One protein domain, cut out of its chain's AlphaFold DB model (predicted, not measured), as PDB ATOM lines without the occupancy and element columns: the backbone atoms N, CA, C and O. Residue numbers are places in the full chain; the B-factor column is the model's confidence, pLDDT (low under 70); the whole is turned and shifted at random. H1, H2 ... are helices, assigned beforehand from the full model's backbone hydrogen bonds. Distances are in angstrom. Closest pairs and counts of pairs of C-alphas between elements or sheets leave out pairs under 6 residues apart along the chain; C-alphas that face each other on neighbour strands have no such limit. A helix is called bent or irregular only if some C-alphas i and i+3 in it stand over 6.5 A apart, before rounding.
ATOM      1  N   ARG A   2     187.119 280.060 231.383       24.91
ATOM      2  CA  ARG A   2     188.065 280.934 232.107       24.91
ATOM      3  C   ARG A   2     188.066 282.327 231.452       24.91
ATOM      4  O   ARG A   2     188.072 282.374 230.220       24.91
ATOM      5  N   PRO A   3     188.060 283.429 232.221       28.83
ATOM      6  CA  PRO A   3     188.079 284.776 231.663       28.83
ATOM      7  C   PRO A   3     189.411 285.007 230.939       28.83
ATOM      8  O   PRO A   3     190.488 284.729 231.467       28.83
ATOM      9  N   VAL A   4     189.320 285.435 229.681       37.16
ATOM     10  CA  VAL A   4     190.425 285.399 228.715       37.16
ATOM     11  C   VAL A   4     191.202 286.709 228.761       37.16
ATOM     12  O   VAL A   4     190.735 287.737 228.273       37.16
ATOM     13  N   LEU A   5     192.409 286.658 229.316       33.00
ATOM     14  CA  LEU A   5     193.324 287.788 229.408       33.00
ATOM     15  C   LEU A   5     194.188 287.923 228.156       33.00
ATOM     16  O   LEU A   5     194.623 286.928 227.601       33.00
ATOM     17  N   SER A   6     194.465 289.175 227.773       40.97
ATOM     18  CA  SER A   6     195.564 289.614 226.895       40.97
ATOM     19  C   SER A   6     195.616 289.054 225.457       40.97
ATOM     20  O   SER A   6     195.660 287.853 225.211       40.97
ATOM     21  N   TRP A   7     195.730 289.956 224.468       41.59
ATOM     22  CA  TRP A   7     195.990 289.627 223.052       41.59
ATOM     23  C   TRP A   7     197.152 288.631 222.887       41.59
ATOM     24  O   TRP A   7     197.075 287.698 222.087       41.59
ATOM     25  N   CYS A   8     198.192 288.785 223.707       41.50
ATOM     26  CA  CYS A   8     199.412 288.008 223.587       41.50
ATOM     27  C   CYS A   8     199.230 286.551 224.055       41.50
ATOM     28  O   CYS A   8     199.800 285.659 223.445       41.50
ATOM     29  N   GLU A   9     198.373 286.261 225.042       47.44
ATOM     30  CA  GLU A   9     198.071 284.872 225.466       47.44
ATOM     31  C   GLU A   9     197.170 284.125 224.487       47.44
ATOM     32  O   GLU A   9     196.970 282.917 224.590       47.44
ATOM     33  N   ARG A  10     196.611 284.851 223.530       55.06
ATOM     34  CA  ARG A  10     195.561 284.349 222.677       55.06
ATOM     35  C   ARG A  10     196.187 283.781 221.392       55.06
ATOM     36  O   ARG A  10     195.730 282.736 220.971       55.06
ATOM     37  N   ASP A  11     197.260 284.360 220.834       65.38
ATOM     38  CA  ASP A  11     197.991 283.855 219.641       65.38
ATOM     39  C   ASP A  11     199.058 282.793 219.981       65.38
ATOM     40  O   ASP A  11     200.258 283.011 219.844       65.38
ATOM     41  N   THR A  12     198.624 281.621 220.445       72.88
ATOM     42  CA  THR A  12     199.520 280.562 220.971       72.88
ATOM     43  C   THR A  12     199.904 279.497 219.947       72.88
ATOM     44  O   THR A  12     200.472 278.459 220.295       72.88
ATOM     45  N   TYR A  13     199.624 279.741 218.668       77.88
ATOM     46  CA  TYR A  13     199.901 278.758 217.634       77.88
ATOM     47  C   TYR A  13     201.389 278.587 217.334       77.88
ATOM     48  O   TYR A  13     202.198 279.508 217.504       77.88
ATOM     49  N   PRO A  14     201.783 277.403 216.836       77.19
ATOM     50  CA  PRO A  14     203.162 277.130 216.476       77.19
ATOM     51  C   PRO A  14     203.670 278.116 215.428       77.19
ATOM     52  O   PRO A  14     203.094 278.240 214.355       77.19
ATOM     53  N   GLY A  15     204.791 278.773 215.721       81.25
ATOM     54  CA  GLY A  15     205.421 279.697 214.778       81.25
ATOM     55  C   GLY A  15     204.900 281.132 214.842       81.25
ATOM     56  O   GLY A  15     205.397 281.946 214.072       81.25
ATOM     57  N   ALA A  16     203.987 281.452 215.768       85.94
ATOM     58  CA  ALA A  16     203.553 282.825 216.013       85.94
ATOM     59  C   ALA A  16     204.761 283.740 216.289       85.94
ATOM     60  O   ALA A  16     205.485 283.574 217.279       85.94
ATOM     61  N   ALA A  17     204.986 284.696 215.390       88.88
ATOM     62  CA  ALA A  17     206.090 285.644 215.459       88.88
ATOM     63  C   ALA A  17     205.704 286.990 214.841       88.88
ATOM     64  O   ALA A  17     204.853 287.067 213.955       88.88
ATOM     65  N   CYS A  18     206.373 288.052 215.284       88.50
ATOM     66  CA  CYS A  18     206.202 289.380 214.708       88.50
ATOM     67  C   CYS A  18     206.925 289.495 213.359       88.50
ATOM     68  O   CYS A  18     208.030 288.972 213.202       88.50
ATOM     69  N   ASP A  19     206.325 290.176 212.383       88.00
ATOM     70  CA  ASP A  19     206.935 290.456 211.072       88.00
ATOM     71  C   ASP A  19     207.834 291.700 211.077       88.00
ATOM     72  O   ASP A  19     208.592 291.930 210.140       88.00
ATOM     73  N   VAL A  20     207.823 292.457 212.173       85.88
ATOM     74  CA  VAL A  20     208.734 293.577 212.413       85.88
ATOM     75  C   VAL A  20     210.025 293.052 213.059       85.88
ATOM     76  O   VAL A  20     209.951 292.224 213.976       85.88
ATOM     77  N   PRO A  21     211.215 293.518 212.632       85.75
ATOM     78  CA  PRO A  21     212.468 293.195 213.303       85.75
ATOM     79  C   PRO A  21     212.398 293.495 214.804       85.75
ATOM     80  O   PRO A  21     211.959 294.571 215.205       85.75
ATOM     81  N   SER A  22     212.878 292.580 215.644       86.56
ATOM     82  CA  SER A  22     212.734 292.665 217.103       86.56
ATOM     83  C   SER A  22     213.285 293.968 217.685       86.56
ATOM     84  O   SER A  22     212.713 294.518 218.619       86.56
ATOM     85  N   SER A  23     214.362 294.506 217.103       80.88
ATOM     86  CA  SER A  23     214.946 295.792 217.509       80.88
ATOM     87  C   SER A  23     213.984 296.977 217.383       80.88
ATOM     88  O   SER A  23     214.162 297.955 218.096       80.88
ATOM     89  N   LEU A  24     212.992 296.889 216.492       84.69
ATOM     90  CA  LEU A  24     211.960 297.906 216.270       84.69
ATOM     91  C   LEU A  24     210.666 297.600 217.036       84.69
ATOM     92  O   LEU A  24     209.778 298.437 217.122       84.69
ATOM     93  N   TYR A  25     210.538 296.396 217.594       89.38
ATOM     94  CA  TYR A  25     209.322 295.935 218.254       89.38
ATOM     95  C   TYR A  25     209.421 296.100 219.776       89.38
ATOM     96  O   TYR A  25     209.262 295.159 220.552       89.38
ATOM     97  N   SER A  26     209.783 297.308 220.209       89.06
ATOM     98  CA  SER A  26     209.877 297.717 221.614       89.06
ATOM     99  C   SER A  26     209.350 299.140 221.766       89.06
ATOM    100  O   SER A  26     209.519 299.963 220.872       89.06
ATOM    101  N   TYR A  27     208.748 299.449 222.911       89.00
ATOM    102  CA  TYR A  27     208.431 300.823 223.275       89.00
ATOM    103  C   TYR A  27     209.707 301.661 223.346       89.00
ATOM    104  O   TYR A  27     210.714 301.220 223.904       89.00
ATOM    105  N   SER A  28     209.636 302.895 222.849       88.00
ATOM    106  CA  SER A  28     210.752 303.848 222.878       88.00
ATOM    107  C   SER A  28     211.259 304.124 224.298       88.00
ATOM    108  O   SER A  28     212.461 304.262 224.502       88.00
ATOM    109  N   PHE A  29     210.366 304.125 225.295       89.25
ATOM    110  CA  PHE A  29     210.707 304.313 226.711       89.25
ATOM    111  C   PHE A  29     211.206 303.036 227.414       89.25
ATOM    112  O   PHE A  29     211.680 303.098 228.543       89.25
ATOM    113  N   SER A  30     211.079 301.864 226.783       89.81
ATOM    114  CA  SER A  30     211.463 300.571 227.362       89.81
ATOM    115  C   SER A  30     212.106 299.681 226.289       89.81
ATOM    116  O   SER A  30     211.541 298.634 225.941       89.81
ATOM    117  N   PRO A  31     213.277 300.061 225.743       87.88
ATOM    118  CA  PRO A  31     213.936 299.293 224.696       87.88
ATOM    119  C   PRO A  31     214.366 297.911 225.204       87.88
ATOM    120  O   PRO A  31     214.849 297.756 226.327       87.88
ATOM    121  N   ASN A  32     214.215 296.879 224.369       84.75
ATOM    122  CA  ASN A  32     214.725 295.543 224.663       84.75
ATOM    123  C   ASN A  32     215.926 295.218 223.766       84.75
ATOM    124  O   ASN A  32     215.804 295.075 222.553       84.75
ATOM    125  N   HIS A  33     217.100 295.061 224.376       83.25
ATOM    126  CA  HIS A  33     218.341 294.721 223.669       83.25
ATOM    127  C   HIS A  33     218.691 293.228 223.726       83.25
ATOM    128  O   HIS A  33     219.732 292.817 223.213       83.25
ATOM    129  N   SER A  34     217.853 292.424 224.375       84.88
ATOM    130  CA  SER A  34     218.090 291.003 224.661       84.88
ATOM    131  C   SER A  34     217.192 290.069 223.847       84.88
ATOM    132  O   SER A  34     216.919 288.944 224.254       84.88
ATOM    133  N   TRP A  35     216.705 290.526 222.688       87.44
ATOM    134  CA  TRP A  35     215.905 289.682 221.805       87.44
ATOM    135  C   TRP A  35     216.704 288.453 221.344       87.44
ATOM    136  O   TRP A  35     217.805 288.610 220.816       87.44
ATOM    137  N   PRO A  36     216.159 287.231 221.481       87.62
ATOM    138  CA  PRO A  36     216.882 286.009 221.126       87.62
ATOM    139  C   PRO A  36     216.940 285.760 219.610       87.62
ATOM    140  O   PRO A  36     217.720 284.930 219.139       87.62
ATOM    141  N   ARG A  37     216.093 286.443 218.832       88.12
ATOM    142  CA  ARG A  37     215.931 286.277 217.382       88.12
ATOM    143  C   ARG A  37     215.731 287.615 216.686       88.12
ATOM    144  O   ARG A  37     215.268 288.577 217.306       88.12
ATOM    145  N   ARG A  38     216.049 287.654 215.388       86.25
ATOM    146  CA  ARG A  38     215.812 288.822 214.526       86.25
ATOM    147  C   ARG A  38     214.329 289.168 214.445       86.25
ATOM    148  O   ARG A  38     214.017 290.352 214.391       86.25
ATOM    149  N   TYR A  39     213.458 288.163 214.488       89.06
ATOM    150  CA  TYR A  39     212.015 288.333 214.620       89.06
ATOM    151  C   TYR A  39     211.531 287.655 215.902       89.06
ATOM    152  O   TYR A  39     211.705 286.450 216.097       89.06
ATOM    153  N   ALA A  40     210.967 288.444 216.813       89.19
ATOM    154  CA  ALA A  40     210.578 287.964 218.128       89.19
ATOM    155  C   ALA A  40     209.399 286.993 218.004       89.19
ATOM    156  O   ALA A  40     208.409 287.276 217.322       89.19
ATOM    157  N   ALA A  41     209.509 285.843 218.670       91.00
ATOM    158  CA  ALA A  41     208.400 284.908 218.761       91.00
ATOM    159  C   ALA A  41     207.401 285.392 219.821       91.00
ATOM    160  O   ALA A  41     207.760 286.150 220.725       91.00
ATOM    161  N   GLN A  42     206.161 284.909 219.752       90.69
ATOM    162  CA  GLN A  42     205.124 285.225 220.734       90.69
ATOM    163  C   GLN A  42     205.579 285.103 222.205       90.69
ATOM    164  O   GLN A  42     205.325 286.054 222.948       90.69
ATOM    165  N   PRO A  43     206.283 284.041 222.658       90.31
ATOM    166  CA  PRO A  43     206.667 283.947 224.068       90.31
ATOM    167  C   PRO A  43     207.682 285.024 224.469       90.31
ATOM    168  O   PRO A  43     207.632 285.530 225.589       90.31
ATOM    169  N   ASP A  44     208.561 285.423 223.544       91.25
ATOM    170  CA  ASP A  44     209.563 286.467 223.772       91.25
ATOM    171  C   ASP A  44     208.879 287.839 223.922       91.25
ATOM    172  O   ASP A  44     209.213 288.624 224.813       91.25
ATOM    173  N   ILE A  45     207.877 288.112 223.077       91.44
ATOM    174  CA  ILE A  45     207.062 289.335 223.123       91.44
ATOM    175  C   ILE A  45     206.223 289.369 224.403       91.44
ATOM    176  O   ILE A  45     206.173 290.397 225.075       91.44
ATOM    177  N   LEU A  46     205.606 288.249 224.786       91.69
ATOM    178  CA  LEU A  46     204.825 288.155 226.018       91.69
ATOM    179  C   LEU A  46     205.692 288.435 227.249       91.69
ATOM    180  O   LEU A  46     205.283 289.183 228.136       91.69
ATOM    181  N   ALA A  47     206.895 287.859 227.300       92.00
ATOM    182  CA  ALA A  47     207.845 288.098 228.382       92.00
ATOM    183  C   ALA A  47     208.287 289.569 228.436       92.00
ATOM    184  O   ALA A  47     208.363 290.151 229.520       92.00
ATOM    185  N   TYR A  48     208.529 290.188 227.274       93.19
ATOM    186  CA  TYR A  48     208.803 291.620 227.167       93.19
ATOM    187  C   TYR A  48     207.652 292.468 227.730       93.19
ATOM    188  O   TYR A  48     207.876 293.250 228.651       93.19
ATOM    189  N   LEU A  49     206.421 292.253 227.258       93.75
ATOM    190  CA  LEU A  49     205.244 293.005 227.701       93.75
ATOM    191  C   LEU A  49     204.969 292.823 229.196       93.75
ATOM    192  O   LEU A  49     204.665 293.794 229.883       93.75
ATOM    193  N   ARG A  50     205.122 291.603 229.730       93.38
ATOM    194  CA  ARG A  50     204.968 291.334 231.170       93.38
ATOM    195  C   ARG A  50     205.986 292.102 232.009       93.38
ATOM    196  O   ARG A  50     205.616 292.615 233.061       93.38
ATOM    197  N   ARG A  51     207.237 292.201 231.547       94.19
ATOM    198  CA  ARG A  51     208.276 292.993 232.218       94.19
ATOM    199  C   ARG A  51     207.960 294.486 232.157       94.19
ATOM    200  O   ARG A  51     208.024 295.151 233.181       94.19
ATOM    201  N   THR A  52     207.587 295.000 230.986       94.56
ATOM    202  CA  THR A  52     207.255 296.422 230.815       94.56
ATOM    203  C   THR A  52     206.009 296.826 231.606       94.56
ATOM    204  O   THR A  52     205.958 297.931 232.129       94.56
ATOM    205  N   ALA A  53     205.027 295.933 231.750       94.94
ATOM    206  CA  ALA A  53     203.809 296.194 232.515       94.94
ATOM    207  C   ALA A  53     203.971 296.016 234.035       94.94
ATOM    208  O   ALA A  53     203.055 296.369 234.775       94.94
ATOM    209  N   ALA A  54     205.094 295.470 234.521       95.38
ATOM    210  CA  ALA A  54     205.287 295.186 235.944       95.38
ATOM    211  C   ALA A  54     205.046 296.405 236.867       95.38
ATOM    212  O   ALA A  54     204.340 296.223 237.857       95.38
ATOM    213  N   PRO A  55     205.507 297.633 236.539       95.81
ATOM    214  CA  PRO A  55     205.301 298.810 237.391       95.81
ATOM    215  C   PRO A  55     203.858 299.325 237.468       95.81
ATOM    216  O   PRO A  55     203.566 300.168 238.305       95.81
ATOM    217  N   VAL A  56     202.971 298.880 236.573       94.75
ATOM    218  CA  VAL A  56     201.559 299.311 236.520       94.75
ATOM    219  C   VAL A  56     200.593 298.150 236.727       94.75
ATOM    220  O   VAL A  56     199.389 298.286 236.514       94.75
ATOM    221  N   ARG A  57     201.113 296.972 237.083       94.00
ATOM    222  CA  ARG A  57     200.344 295.727 237.125       94.00
ATOM    223  C   ARG A  57     199.231 295.762 238.171       94.00
ATOM    224  O   ARG A  57     198.172 295.193 237.934       94.00
ATOM    225  N   ASP A  58     199.475 296.433 239.287       95.31
ATOM    226  CA  ASP A  58     198.535 296.703 240.381       95.31
ATOM    227  C   ASP A  58     197.329 297.551 239.943       95.31
ATOM    228  O   ASP A  58     196.242 297.431 240.504       95.31
ATOM    229  N   ARG A  59     197.484 298.356 238.887       94.94
ATOM    230  CA  ARG A  59     196.417 299.192 238.316       94.94
ATOM    231  C   ARG A  59     195.582 298.473 237.256       94.94
ATOM    232  O   ARG A  59     194.610 299.037 236.755       94.94
ATOM    233  N   ILE A  60     195.940 297.241 236.889       94.56
ATOM    234  CA  ILE A  60     195.254 296.477 235.845       94.56
ATOM    235  C   ILE A  60     194.260 295.504 236.481       94.56
ATOM    236  O   ILE A  60     194.634 294.560 237.175       94.56
ATOM    237  N   ARG A  61     192.973 295.676 236.161       92.88
ATOM    238  CA  ARG A  61     191.926 294.705 236.508       92.88
ATOM    239  C   ARG A  61     191.855 293.611 235.454       92.88
ATOM    240  O   ARG A  61     191.209 293.738 234.417       92.88
TER     241      ARG A  61
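What this domain is: This is residues 2 to 61 of the 255 residues of an uncharacterized protein of Lentzea guizhouensis (UniProt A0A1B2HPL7). Little regular structure is seen: a flat piece, mostly loop, in which helix H2 has short H1 packed on it, and a long loop, residues 11 to 41, swings out from H1 and back to H2. Residues 53 to 61, with H3, stick out free. The printed part has 60 residues with three named helices, H1, H2, H3 in order, and no named strand; the class is all helix, with 21 residues in named elements. It is only just compact, close to loose, with a radius of gyration of the C-alphas of 12.3 A, and spans 33 by 29 by 14 A.

Where its parts are: H1 is residues 7 to 10, 5.3 A long, from C-alpha 7 at (195.990, 289.627, 223.052). H2 is residues 42 to 52, 15.2 A. H3 is residues 54 to 59, 10.0 A, ending at C-alpha 59 (196.417, 299.192, 238.316); it is irregular, with C-alphas 55 and 58 7.7 A apart.

How they stand to each other: H1 and H2 touch, the closest C-alphas, of Cys 8 and Leu 46, 5.9 A apart. H2 and H3 meet only through their link; H1 and H3 are apart. Every O i to N i+4 pair of H2 is within hydrogen-bond range; in H3 0 of 2 are, but 2 of 3 O i to N i+3 pairs, and H1 is too short for an i+4 pair.

The domain as a whole: The farthest C-alphas, of Arg 2 and His 33, are 34.3 A apart. The printed part has no cut. The link H1 to H2 is long, 31 residues. Residues 2 to 11 have pLDDT under 70.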